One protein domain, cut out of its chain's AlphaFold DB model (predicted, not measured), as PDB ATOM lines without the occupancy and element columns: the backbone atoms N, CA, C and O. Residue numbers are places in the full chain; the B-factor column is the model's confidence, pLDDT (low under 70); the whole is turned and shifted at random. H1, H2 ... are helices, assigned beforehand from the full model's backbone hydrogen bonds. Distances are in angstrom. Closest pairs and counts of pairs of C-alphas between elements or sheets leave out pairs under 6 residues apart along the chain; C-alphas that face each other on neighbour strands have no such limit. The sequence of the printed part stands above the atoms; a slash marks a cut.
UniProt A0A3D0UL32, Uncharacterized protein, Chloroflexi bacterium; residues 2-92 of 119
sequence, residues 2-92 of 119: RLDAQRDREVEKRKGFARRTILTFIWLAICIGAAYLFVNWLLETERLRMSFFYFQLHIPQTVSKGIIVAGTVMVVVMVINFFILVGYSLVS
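Overview. This is residues 2 to 92 of the 119 residues of an uncharacterized protein of Chloroflexi bacterium (UniProt A0A3D0UL32). Two long helices, H1 and H3, cross as a lopsided X near the last part of H1, with the short helix H2 in the connection between them. Residues 2 to 27 of H1 stick out as a long arm that makes most of the length, and residues 82 to 92 form a shorter free end. The printed part has 91 residues, all helix by class, in the order H1, H2, H3. It is extended, with a radius of gyration of the C-alphas of 20.3 A and spans of 68 by 29 by 21 A.

Arrangement. H1, residues 2 to 44, touches H3, residues 65 to 91, through residues 31 to 40 and 69 to 80 alone; their closest C-alphas, of Ala 35 and Val 73, are 5.7 A apart. They run opposite ways at a steep tilt of 48 degrees. H2, residues 50 to 55, is close to but not clearly touching H3, about perpendicular at 88 degrees; their closest C-alphas, of Phe 53 and Ile 68, are 7.9 A apart. H1 and H2 are only just apart, at 8.3 A. In H1, H2 and H3 every O i to N i+4 pair is within hydrogen-bond range.

Along the chain. H1 runs 63.5 A from C-alpha 2 at (109.120, -24.417, -16.952). H2 measures 8.8 A. H3 runs 38.6 A to C-alpha 91 at (95.365, -7.858, 12.614).

Size, cuts and confidence. The C-alphas farthest apart, of Arg 2 and Phe 55, are 68.0 A apart. The printed part has no cut; the link from H1 to H2 is tight and that from H2 to H3 short. Mean pLDDT of the printed part is 73.6; residues 2 to 21 are among those under 70.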
ATOM      1  N   ARG A   2     109.030 -24.426 -18.440       54.38
ATOM      2  CA  ARG A   2     109.120 -24.417 -16.952       54.38
ATOM      3  C   ARG A   2     110.083 -23.349 -16.402       54.38
ATOM      4  O   ARG A   2     109.761 -22.699 -15.417       54.38
ATOM      5  N   LEU A   3     111.214 -23.137 -17.080       54.75
ATOM      6  CA  LEU A   3     112.224 -22.134 -16.709       54.75
ATOM      7  C   LEU A   3     111.731 -20.685 -16.876       54.75
ATOM      8  O   LEU A   3     112.023 -19.837 -16.037       54.75
ATOM      9  N   ASP A   4     110.935 -20.407 -17.911       55.69
ATOM     10  CA  ASP A   4     110.387 -19.064 -18.166       55.69
ATOM     11  C   ASP A   4     109.342 -18.679 -17.108       55.69
ATOM     12  O   ASP A   4     109.402 -17.594 -16.539       55.69
ATOM     13  N   ALA A   5     108.478 -19.627 -16.725       58.00
ATOM     14  CA  ALA A   5     107.514 -19.437 -15.643       58.00
ATOM     15  C   ALA A   5     108.177 -19.248 -14.261       58.00
ATOM     16  O   ALA A   5     107.614 -18.580 -13.392       58.00
ATOM     17  N   GLN A   6     109.365 -19.820 -14.032       60.72
ATOM     18  CA  GLN A   6     110.152 -19.582 -12.815       60.72
ATOM     19  C   GLN A   6     110.792 -18.186 -12.822       60.72
ATOM     20  O   GLN A   6     110.697 -17.473 -11.821       60.72
ATOM     21  N   ARG A   7     111.343 -17.747 -13.963       59.25
ATOM     22  CA  ARG A   7     111.862 -16.379 -14.140       59.25
ATOM     23  C   ARG A   7     110.784 -15.315 -13.947       59.25
ATOM     24  O   ARG A   7     111.023 -14.338 -13.241       59.25
ATOM     25  N   ASP A   8     109.593 -15.524 -14.497       57.59
ATOM     26  CA  ASP A   8     108.487 -14.575 -14.351       57.59
ATOM     27  C   ASP A   8     108.008 -14.479 -12.898       57.59
ATOM     28  O   ASP A   8     107.787 -13.377 -12.392       57.59
ATOM     29  N   ARG A   9     107.979 -15.600 -12.164       59.56
ATOM     30  CA  ARG A   9     107.679 -15.611 -10.720       59.56
ATOM     31  C   ARG A   9     108.743 -14.899  -9.884       59.56
ATOM     32  O   ARG A   9     108.408 -14.251  -8.892       59.56
ATOM     33  N   GLU A  10     110.020 -14.989 -10.252       55.72
ATOM     34  CA  GLU A  10     111.087 -14.230  -9.587       55.72
ATOM     35  C   GLU A  10     110.979 -12.725  -9.861       55.72
ATOM     36  O   GLU A  10     111.155 -11.913  -8.946       55.72
ATOM     37  N   VAL A  11     110.645 -12.336 -11.093       56.00
ATOM     38  CA  VAL A  11     110.432 -10.932 -11.470       56.00
ATOM     39  C   VAL A  11     109.182 -10.366 -10.788       56.00
ATOM     40  O   VAL A  11     109.219  -9.235 -10.296       56.00
ATOM     41  N   GLU A  12     108.103 -11.139 -10.668       55.84
ATOM     42  CA  GLU A  12     106.896 -10.751  -9.930       55.84
ATOM     43  C   GLU A  12     107.150 -10.599  -8.427       55.84
ATOM     44  O   GLU A  12     106.737  -9.597  -7.837       55.84
ATOM     45  N   LYS A  13     107.899 -11.522  -7.804       55.34
ATOM     46  CA  LYS A  13     108.302 -11.400  -6.390       55.34
ATOM     47  C   LYS A  13     109.143 -10.142  -6.148       55.34
ATOM     48  O   LYS A  13     108.921  -9.441  -5.159       55.34
ATOM     49  N   ARG A  14     110.055  -9.798  -7.069       50.81
ATOM     50  CA  ARG A  14     110.873  -8.570  -6.994       50.81
ATOM     51  C   ARG A  14     110.038  -7.299  -7.194       50.81
ATOM     52  O   ARG A  14     110.202  -6.340  -6.437       50.81
ATOM     53  N   LYS A  15     109.091  -7.296  -8.141       49.91
ATOM     54  CA  LYS A  15     108.152  -6.175  -8.357       49.91
ATOM     55  C   LYS A  15     107.205  -5.970  -7.167       49.91
ATOM     56  O   LYS A  15     106.931  -4.828  -6.793       49.91
ATOM     57  N   GLY A  16     106.756  -7.053  -6.529       51.00
ATOM     58  CA  GLY A  16     105.916  -7.004  -5.329       51.00
ATOM     59  C   GLY A  16     106.624  -6.386  -4.120       51.00
ATOM     60  O   GLY A  16     106.023  -5.592  -3.393       51.00
ATOM     61  N   PHE A  17     107.915  -6.686  -3.939       56.06
ATOM     62  CA  PHE A  17     108.715  -6.134  -2.843       56.06
ATOM     63  C   PHE A  17     108.946  -4.626  -3.003       56.06
ATOM     64  O   PHE A  17     108.721  -3.868  -2.063       56.06
ATOM     65  N   ALA A  18     109.292  -4.170  -4.213       59.00
ATOM     66  CA  ALA A  18     109.514  -2.750  -4.496       59.00
ATOM     67  C   ALA A  18     108.250  -1.899  -4.272       59.00
ATOM     68  O   ALA A  18     108.311  -0.857  -3.621       59.00
ATOM     69  N   ARG A  19     107.081  -2.368  -4.738       58.34
ATOM     70  CA  ARG A  19     105.805  -1.661  -4.539       58.34
ATOM     71  C   ARG A  19     105.436  -1.548  -3.060       58.34
ATOM     72  O   ARG A  19     104.953  -0.503  -2.631       58.34
ATOM     73  N   ARG A  20     105.692  -2.601  -2.275       65.62
ATOM     74  CA  ARG A  20     105.453  -2.601  -0.827       65.62
ATOM     75  C   ARG A  20     106.378  -1.621  -0.107       65.62
ATOM     76  O   ARG A  20     105.900  -0.863   0.725       65.62
ATOM     77  N   THR A  21     107.657  -1.574  -0.477       68.62
ATOM     78  CA  THR A  21     108.628  -0.619   0.080       68.62
ATOM     79  C   THR A  21     108.244   0.829  -0.222       68.62
ATOM     80  O   THR A  21     108.241   1.652   0.690       68.62
ATOM     81  N   ILE A  22     107.846   1.146  -1.461       74.56
ATOM     82  CA  ILE A  22     107.405   2.501  -1.844       74.56
ATOM     83  C   ILE A  22     106.190   2.935  -1.018       74.56
ATOM     84  O   ILE A  22     106.147   4.058  -0.520       74.56
ATOM     85  N   LEU A  23     105.222   2.039  -0.825       73.25
ATOM     86  CA  LEU A  23     104.022   2.337  -0.045       73.25
ATOM     87  C   LEU A  23     104.354   2.585   1.435       73.25
ATOM     88  O   LEU A  23     103.811   3.512   2.033       73.25
ATOM     89  N   THR A  24     105.309   1.835   1.998       74.31
ATOM     90  CA  THR A  24     105.841   2.085   3.346       74.31
ATOM     91  C   THR A  24     106.539   3.443   3.445       74.31
ATOM     92  O   THR A  24     106.332   4.150   4.425       74.31
ATOM     93  N   PHE A  25     107.322   3.846   2.440       78.31
ATOM     94  CA  PHE A  25     107.976   5.162   2.427       78.31
ATOM     95  C   PHE A  25     106.976   6.317   2.363       78.31
ATOM     96  O   PHE A  25     107.110   7.283   3.111       78.31
ATOM     97  N   ILE A  26     105.953   6.210   1.511       83.94
ATOM     98  CA  ILE A  26     104.884   7.215   1.422       83.94
ATOM     99  C   ILE A  26     104.145   7.309   2.762       83.94
ATOM    100  O   ILE A  26     103.918   8.405   3.270       83.94
ATOM    101  N   TRP A  27     103.827   6.166   3.372       83.00
ATOM    102  CA  TRP A  27     103.177   6.129   4.679       83.00
ATOM    103  C   TRP A  27     104.040   6.747   5.786       83.00
ATOM    104  O   TRP A  27     103.541   7.521   6.605       83.00
ATOM    105  N   LEU A  28     105.344   6.456   5.788       82.56
ATOM    106  CA  LEU A  28     106.304   7.047   6.717       82.56
ATOM    107  C   LEU A  28     106.332   8.575   6.575       82.56
ATOM    108  O   LEU A  28     106.270   9.278   7.580       82.56
ATOM    109  N   ALA A  29     106.368   9.091   5.343       85.50
ATOM    110  CA  ALA A  29     106.356  10.527   5.083       85.50
ATOM    111  C   ALA A  29     105.078  11.198   5.615       85.50
ATOM    112  O   ALA A  29     105.154  12.249   6.252       85.50
ATOM    113  N   ILE A  30     103.917  10.558   5.435       87.50
ATOM    114  CA  ILE A  30     102.645  11.030   6.000       87.50
ATOM    115  C   ILE A  30     102.704  11.041   7.533       87.50
ATOM    116  O   ILE A  30     102.313  12.030   8.148       87.50
ATOM    117  N   CYS A  31     103.236   9.985   8.159       84.75
ATOM    118  CA  CYS A  31     103.382   9.920   9.615       84.75
ATOM    119  C   CYS A  31     104.305  11.019  10.154       84.75
ATOM    120  O   CYS A  31     103.993  11.627  11.175       84.75
ATOM    121  N   ILE A  32     105.416  11.300   9.467       85.25
ATOM    122  CA  ILE A  32     106.339  12.384   9.831       85.25
ATOM    123  C   ILE A  32     105.632  13.740   9.731       85.25
ATOM    124  O   ILE A  32     105.705  14.532  10.669       85.25
ATOM    125  N   GLY A  33     104.908  13.992   8.635       86.88
ATOM    126  CA  GLY A  33     104.150  15.232   8.453       86.88
ATOM    127  C   GLY A  33     103.065  15.422   9.516       86.88
ATOM    128  O   GLY A  33     102.967  16.490  10.119       86.88
ATOM    129  N   ALA A  34     102.297  14.370   9.808       86.50
ATOM    130  CA  ALA A  34     101.273  14.392  10.849       86.50
ATOM    131  C   ALA A  34     101.875  14.609  12.247       86.50
ATOM    132  O   ALA A  34     101.361  15.417  13.019       86.50
ATOM    133  N   ALA A  35     102.991  13.945  12.563       85.88
ATOM    134  CA  ALA A  35     103.695  14.129  13.827       85.88
ATOM    135  C   ALA A  35     104.261  15.548  13.974       85.88
ATOM    136  O   ALA A  35     104.184  16.120  15.058       85.88
ATOM    137  N   TYR A  36     104.778  16.144  12.898       85.19
ATOM    138  CA  TYR A  36     105.251  17.527  12.905       85.19
ATOM    139  C   TYR A  36     104.128  18.520  13.227       85.19
ATOM    140  O   TYR A  36     104.287  19.365  14.110       85.19
ATOM    141  N   LEU A  37     102.973  18.390  12.563       87.56
ATOM    142  CA  LEU A  37     101.797  19.214  12.858       87.56
ATOM    143  C   LEU A  37     101.315  19.010  14.297       87.56
ATOM    144  O   LEU A  37     101.038  19.981  14.995       87.56
ATOM    145  N   PHE A  38     101.271  17.760  14.759       85.44
ATOM    146  CA  PHE A  38     100.857  17.428  16.117       85.44
ATOM    147  C   PHE A  38     101.783  18.036  17.177       85.44
ATOM    148  O   PHE A  38     101.302  18.627  18.139       85.44
ATOM    149  N   VAL A  39     103.104  17.936  16.996       83.31
ATOM    150  CA  VAL A  39     104.087  18.512  17.924       83.31
ATOM    151  C   VAL A  39     104.004  20.036  17.932       83.31
ATOM    152  O   VAL A  39     103.996  20.620  19.012       83.31
ATOM    153  N   ASN A  40     103.887  20.684  16.769       82.50
ATOM    154  CA  ASN A  40     103.709  22.138  16.711       82.50
ATOM    155  C   ASN A  40     102.429  22.585  17.413       82.50
ATOM    156  O   ASN A  40     102.484  23.483  18.247       82.50
ATOM    157  N   TRP A  41     101.311  21.900  17.170       85.00
ATOM    158  CA  TRP A  41     100.063  22.167  17.878       85.00
ATOM    159  C   TRP A  41     100.219  22.021  19.403       85.00
ATOM    160  O   TRP A  41      99.707  22.831  20.177       85.00
ATOM    161  N   LEU A  42     100.986  21.028  19.862       82.62
ATOM    162  CA  LEU A  42     101.239  20.801  21.288       82.62
ATOM    163  C   LEU A  42     102.131  21.877  21.928       82.62
ATOM    164  O   LEU A  42     101.986  22.164  23.120       82.62
ATOM    165  N   LEU A  43     103.035  22.470  21.144       79.94
ATOM    166  CA  LEU A  43     103.860  23.608  21.549       79.94
ATOM    167  C   LEU A  43     103.052  24.910  21.570       79.94
ATOM    168  O   LEU A  43     103.192  25.681  22.516       79.94
ATOM    169  N   GLU A  44     102.186  25.135  20.578       79.88
ATOM    170  CA  GLU A  44     101.294  26.303  20.503       79.88
ATOM    171  C   GLU A  44     100.267  26.317  21.638       79.88
ATOM    172  O   GLU A  44      99.984  27.365  22.211       79.88
ATOM    173  N   THR A  45      99.762  25.146  22.032       81.75
ATOM    174  CA  THR A  45      98.795  25.009  23.136       81.75
ATOM    175  C   THR A  45      99.467  25.079  24.525       81.75
ATOM    176  O   THR A  45      98.831  24.793  25.536       81.75
ATOM    177  N   GLU A  46     100.770  25.384  24.601       71.94
ATOM    178  CA  GLU A  46     101.614  25.365  25.814       71.94
ATOM    179  C   GLU A  46     101.590  24.055  26.630       71.94
ATOM    180  O   GLU A  46     102.049  24.008  27.776       71.94
ATOM    181  N   ARG A  47     101.080  22.962  26.055       71.88
ATOM    182  CA  ARG A  47     101.021  21.649  26.713       71.88
ATOM    183  C   ARG A  47     102.422  21.056  26.859       71.88
ATOM    184  O   ARG A  47     102.722  20.442  27.879       71.88
ATOM    185  N   LEU A  48     103.288  21.281  25.868       68.94
ATOM    186  CA  LEU A  48     104.723  21.016  25.951       68.94
ATOM    187  C   LEU A  48     105.461  22.327  26.194       68.94
ATOM    188  O   LEU A  48     105.763  23.083  25.271       68.94
ATOM    189  N   ARG A  49     105.781  22.600  27.457       71.50
ATOM    190  CA  ARG A  49     106.636  23.738  27.798       71.50
ATOM    191  C   ARG A  49     108.090  23.372  27.560       71.50
ATOM    192  O   ARG A  49     108.553  22.322  27.989       71.50
ATOM    193  N   MET A  50     108.840  24.281  26.945       66.56
ATOM    194  CA  MET A  50     110.288  24.122  26.759       66.56
ATOM    195  C   MET A  50     111.024  23.906  28.090       66.56
ATOM    196  O   MET A  50     112.016  23.186  28.140       66.56
ATOM    197  N   SER A  51     110.488  24.442  29.193       66.69
ATOM    198  CA  SER A  51     110.984  24.182  30.547       66.69
ATOM    199  C   SER A  51     110.983  22.695  30.919       66.69
ATOM    200  O   SER A  51     111.889  22.260  31.617       66.69
ATOM    201  N   PHE A  52     110.034  21.896  30.425       70.31
ATOM    202  CA  PHE A  52     110.018  20.451  30.658       70.31
ATOM    203  C   PHE A  52     111.263  19.775  30.068       70.31
ATOM    204  O   PHE A  52     111.909  18.967  30.728       70.31
ATOM    205  N   PHE A  53     111.661  20.157  28.854       68.62
ATOM    206  CA  PHE A  53     112.834  19.579  28.197       68.62
ATOM    207  C   PHE A  53     114.145  19.956  28.892       68.62
ATOM    208  O   PHE A  53     115.018  19.106  29.065       68.62
ATOM    209  N   TYR A  54     114.266  21.211  29.325       67.56
ATOM    210  CA  TYR A  54     115.483  21.699  29.968       67.56
ATOM    211  C   TYR A  54     115.636  21.208  31.415       67.56
ATOM    212  O   TYR A  54     116.742  20.860  31.818       67.56
ATOM    213  N   PHE A  55     114.548  21.138  32.192       68.94
ATOM    214  CA  PHE A  55     114.613  20.770  33.612       68.94
ATOM    215  C   PHE A  55     114.378  19.283  33.881       68.94
ATOM    216  O   PHE A  55     115.022  18.718  34.757       68.94
ATOM    217  N   GLN A  56     113.469  18.636  33.151       74.62
ATOM    218  CA  GLN A  56     113.110  17.242  33.424       74.62
ATOM    219  C   GLN A  56     113.934  16.270  32.582       74.62
ATOM    220  O   GLN A  56     114.409  15.255  33.086       74.62
ATOM    221  N   LEU A  57     114.163  16.615  31.312       71.69
ATOM    222  CA  LEU A  57     114.977  15.818  30.394       71.69
ATOM    223  C   LEU A  57     116.476  16.172  30.430       71.69
ATOM    224  O   LEU A  57     117.249  15.561  29.697       71.69
ATOM    225  N   HIS A  58     116.882  17.134  31.273       77.88
ATOM    226  CA  HIS A  58     118.270  17.598  31.434       77.88
ATOM    227  C   HIS A  58     118.964  17.976  30.112       77.88
ATOM    228  O   HIS A  58     120.183  17.859  29.975       77.88
ATOM    229  N   ILE A  59     118.201  18.437  29.119       73.38
ATOM    230  CA  ILE A  59     118.779  18.890  27.855       73.38
ATOM    231  C   ILE A  59     119.444  20.254  28.102       73.38
ATOM    232  O   ILE A  59     118.818  21.132  28.696       73.38
ATOM    233  N   PRO A  60     120.691  20.481  27.654       73.00
ATOM    234  CA  PRO A  60     121.334  21.785  27.773       73.00
ATOM    235  C   PRO A  60     120.561  22.875  27.018       73.00
ATOM    236  O   PRO A  60     120.129  22.674  25.882       73.00
ATOM    237  N   GLN A  61     120.453  24.074  27.598       68.25
ATOM    238  CA  GLN A  61     119.818  25.232  26.942       68.25
ATOM    239  C   GLN A  61     120.560  25.719  25.688       68.25
ATOM    240  O   GLN A  61     120.012  26.489  24.904       68.25
ATOM    241  N   THR A  62     121.787  25.245  25.466       72.12
ATOM    242  CA  THR A  62     122.552  25.474  24.235       72.12
ATOM    243  C   THR A  62     121.936  24.787  23.013       72.12
ATOM    244  O   THR A  62     122.272  25.133  21.881       72.12
ATOM    245  N   VAL A  63     121.022  23.832  23.209       72.81
ATOM    246  CA  VAL A  63     120.328  23.148  22.118       72.81
ATOM    247  C   VAL A  63     119.210  24.037  21.569       72.81
ATOM    248  O   VAL A  63     118.272  24.411  22.277       72.81
ATOM    249  N   SER A  64     119.300  24.346  20.271       79.44
ATOM    250  CA  SER A  64     118.293  25.125  19.544       79.44
ATOM    251  C   SER A  64     116.908  24.482  19.636       79.44
ATOM    252  O   SER A  64     116.775  23.261  19.507       79.44
ATOM    253  N   LYS A  65     115.862  25.314  19.760       75.12
ATOM    254  CA  LYS A  65     114.456  24.879  19.723       75.12
ATOM    255  C   LYS A  65     114.187  23.908  18.573       75.12
ATOM    256  O   LYS A  65     113.513  22.907  18.783       75.12
ATOM    257  N   GLY A  66     114.743  24.164  17.385       75.56
ATOM    258  CA  GLY A  66     114.524  23.315  16.209       75.56
ATOM    259  C   GLY A  66     114.975  21.865  16.409       75.56
ATOM    260  O   GLY A  66     114.292  20.946  15.966       75.56
ATOM    261  N   ILE A  67     116.071  21.646  17.141       79.88
ATOM    262  CA  ILE A  67     116.598  20.304  17.428       79.88
ATOM    263  C   ILE A  67     115.689  19.576  18.422       79.88
ATOM    264  O   ILE A  67     115.413  18.391  18.247       79.88
ATOM    265  N   ILE A  68     115.167  20.285  19.427       78.69
ATOM    266  CA  ILE A  68     114.227  19.721  20.406       78.69
ATOM    267  C   ILE A  68     112.922  19.313  19.716       78.69
ATOM    268  O   ILE A  68     112.417  18.215  19.951       78.69
ATOM    269  N   VAL A  69     112.400  20.161  18.823       81.25
ATOM    270  CA  VAL A  69     111.204  19.838  18.032       81.25
ATOM    271  C   VAL A  69     111.462  18.624  17.145       81.25
ATOM    272  O   VAL A  69     110.686  17.675  17.194       81.25
ATOM    273  N   ALA A  70     112.568  18.602  16.398       80.81
ATOM    274  CA  ALA A  70     112.920  17.474  15.539       80.81
ATOM    275  C   ALA A  70     113.071  16.161  16.331       80.81
ATOM    276  O   ALA A  70     112.523  15.134  15.929       80.81
ATOM    277  N   GLY A  71     113.741  16.200  17.486       84.00
ATOM    278  CA  GLY A  71     113.867  15.050  18.382       84.00
ATOM    279  C   GLY A  71     112.515  14.577  18.917       84.00
ATOM    280  O   GLY A  71     112.226  13.384  18.903       84.00
ATOM    281  N   THR A  72     111.641  15.507  19.307       82.81
ATOM    282  CA  THR A  72     110.287  15.184  19.787       82.81
ATOM    283  C   THR A  72     109.444  14.549  18.682       82.81
ATOM    284  O   THR A  72     108.791  13.534  18.918       82.81
ATOM    285  N   VAL A  73     109.501  15.087  17.460       85.56
ATOM    286  CA  VAL A  73     108.836  14.501  16.287       85.56
ATOM    287  C   VAL A  73     109.349  13.086  16.040       85.56
ATOM    288  O   VAL A  73     108.541  12.180  15.854       85.56
ATOM    289  N   MET A  74     110.663  12.860  16.104       86.00
ATOM    290  CA  MET A  74     111.247  11.530  15.916       86.00
ATOM    291  C   MET A  74     110.730  10.521  16.952       86.00
ATOM    292  O   MET A  74     110.343   9.414  16.581       86.00
ATOM    293  N   VAL A  75     110.659  10.912  18.228       85.62
ATOM    294  CA  VAL A  75     110.115  10.062  19.302       85.62
ATOM    295  C   VAL A  75     108.639   9.746  19.056       85.62
ATOM    296  O   VAL A  75     108.244   8.584  19.118       85.62
ATOM    297  N   VAL A  76     107.822  10.745  18.711       84.94
ATOM    298  CA  VAL A  76     106.394  10.545  18.409       84.94
ATOM    299  C   VAL A  76     106.208   9.616  17.209       84.94
ATOM    300  O   VAL A  76     105.411   8.682  17.271       84.94
ATOM    301  N   VAL A  77     106.978   9.817  16.137       87.31
ATOM    302  CA  VAL A  77     106.961   8.943  14.956       87.31
ATOM    303  C   VAL A  77     107.343   7.516  15.339       87.31
ATOM    304  O   VAL A  77     106.693   6.578  14.882       87.31
ATOM    305  N   MET A  78     108.350   7.326  16.194       85.31
ATOM    306  CA  MET A  78     108.758   6.003  16.665       85.31
ATOM    307  C   MET A  78     107.638   5.313  17.455       85.31
ATOM    308  O   MET A  78     107.349   4.144  17.206       85.31
ATOM    309  N   VAL A  79     106.955   6.044  18.341       87.00
ATOM    310  CA  VAL A  79     105.812   5.534  19.114       87.00
ATOM    311  C   VAL A  79     104.646   5.153  18.196       87.00
ATOM    312  O   VAL A  79     104.106   4.055  18.313       87.00
ATOM    313  N   ILE A  80     104.286   6.009  17.236       83.69
ATOM    314  CA  ILE A  80     103.217   5.718  16.267       83.69
ATOM    315  C   ILE A  80     103.569   4.481  15.433       83.69
ATOM    316  O   ILE A  80     102.745   3.579  15.294       83.69
ATOM    317  N   ASN A  81     104.800   4.395  14.918       82.44
ATOM    318  CA  ASN A  81     105.247   3.232  14.152       82.44
ATOM    319  C   ASN A  81     105.255   1.954  14.995       82.44
ATOM    320  O   ASN A  81     104.904   0.895  14.482       82.44
ATOM    321  N   PHE A  82     105.595   2.045  16.282       83.44
ATOM    322  CA  PHE A  82     105.511   0.916  17.202       83.44
ATOM    323  C   PHE A  82     104.070   0.406  17.336       83.44
ATOM    324  O   PHE A  82     103.824  -0.785  17.148       83.44
ATOM    325  N   PHE A  83     103.095   1.292  17.561       82.25
ATOM    326  CA  PHE A  83     101.684   0.895  17.628       82.25
ATOM    327  C   PHE A  83     101.156   0.347  16.300       82.25
ATOM    328  O   PHE A  83     100.393  -0.616  16.304       82.25
ATOM    329  N   ILE A  84     101.587   0.901  15.166       79.88
ATOM    330  CA  ILE A  84     101.235   0.372  13.842       79.88
ATOM    331  C   ILE A  84     101.833  -1.022  13.640       79.88
ATOM    332  O   ILE A  84     101.146  -1.901  13.130       79.88
ATOM    333  N   LEU A  85     103.080  -1.254  14.055       77.00
ATOM    334  CA  LEU A  85     103.730  -2.561  13.963       77.00
ATOM    335  C   LEU A  85     103.001  -3.608  14.811       77.00
ATOM    336  O   LEU A  85     102.743  -4.710  14.328       77.00
ATOM    337  N   VAL A  86     102.621  -3.253  16.040       78.81
ATOM    338  CA  VAL A  86     101.827  -4.120  16.923       78.81
ATOM    339  C   VAL A  86     100.426  -4.356  16.347       78.81
ATOM    340  O   VAL A  86      99.957  -5.488  16.289       78.81
ATOM    341  N   GLY A  87      99.760  -3.314  15.849       74.38
ATOM    342  CA  GLY A  87      98.462  -3.452  15.185       74.38
ATOM    343  C   GLY A  87      98.546  -4.351  13.949       74.38
ATOM    344  O   GLY A  87      97.703  -5.224  13.745       74.38
ATOM    345  N   TYR A  88      99.607  -4.204  13.157       69.81
ATOM    346  CA  TYR A  88      99.867  -5.047  12.000       69.81
ATOM    347  C   TYR A  88     100.117  -6.502  12.403       69.81
ATOM    348  O   TYR A  88      99.557  -7.395  11.773       69.81
ATOM    349  N   SER A  89     100.908  -6.772  13.445       68.12
ATOM    350  CA  SER A  89     101.171  -8.149  13.885       68.12
ATOM    351  C   SER A  89      99.913  -8.852  14.409       68.12
ATOM    352  O   SER A  89      99.754 -10.057  14.198       68.12
ATOM    353  N   LEU A  90      98.991  -8.106  15.021       70.88
ATOM    354  CA  LEU A  90      97.740  -8.642  15.559       70.88
ATOM    355  C   LEU A  90      96.656  -8.848  14.488       70.88
ATOM    356  O   LEU A  90      95.962  -9.866  14.516       70.88
ATOM    357  N   VAL A  91      96.504  -7.904  13.552       69.69
ATOM    358  CA  VAL A  91      95.365  -7.858  12.614       69.69
ATOM    359  C   VAL A  91      95.703  -8.434  11.232       69.69
ATOM    360  O   VAL A  91      94.826  -8.970  10.556       69.69
ATOM    361  N   SER A  92      96.962  -8.368  10.782       50.25
ATOM    362  CA  SER A  92      97.344  -8.813   9.434       50.25
ATOM    363  C   SER A  92      97.540 -10.337   9.352       50.25
ATOM    364  O   SER A  92      98.420 -10.880  10.028       50.25
TER     365      SER A  92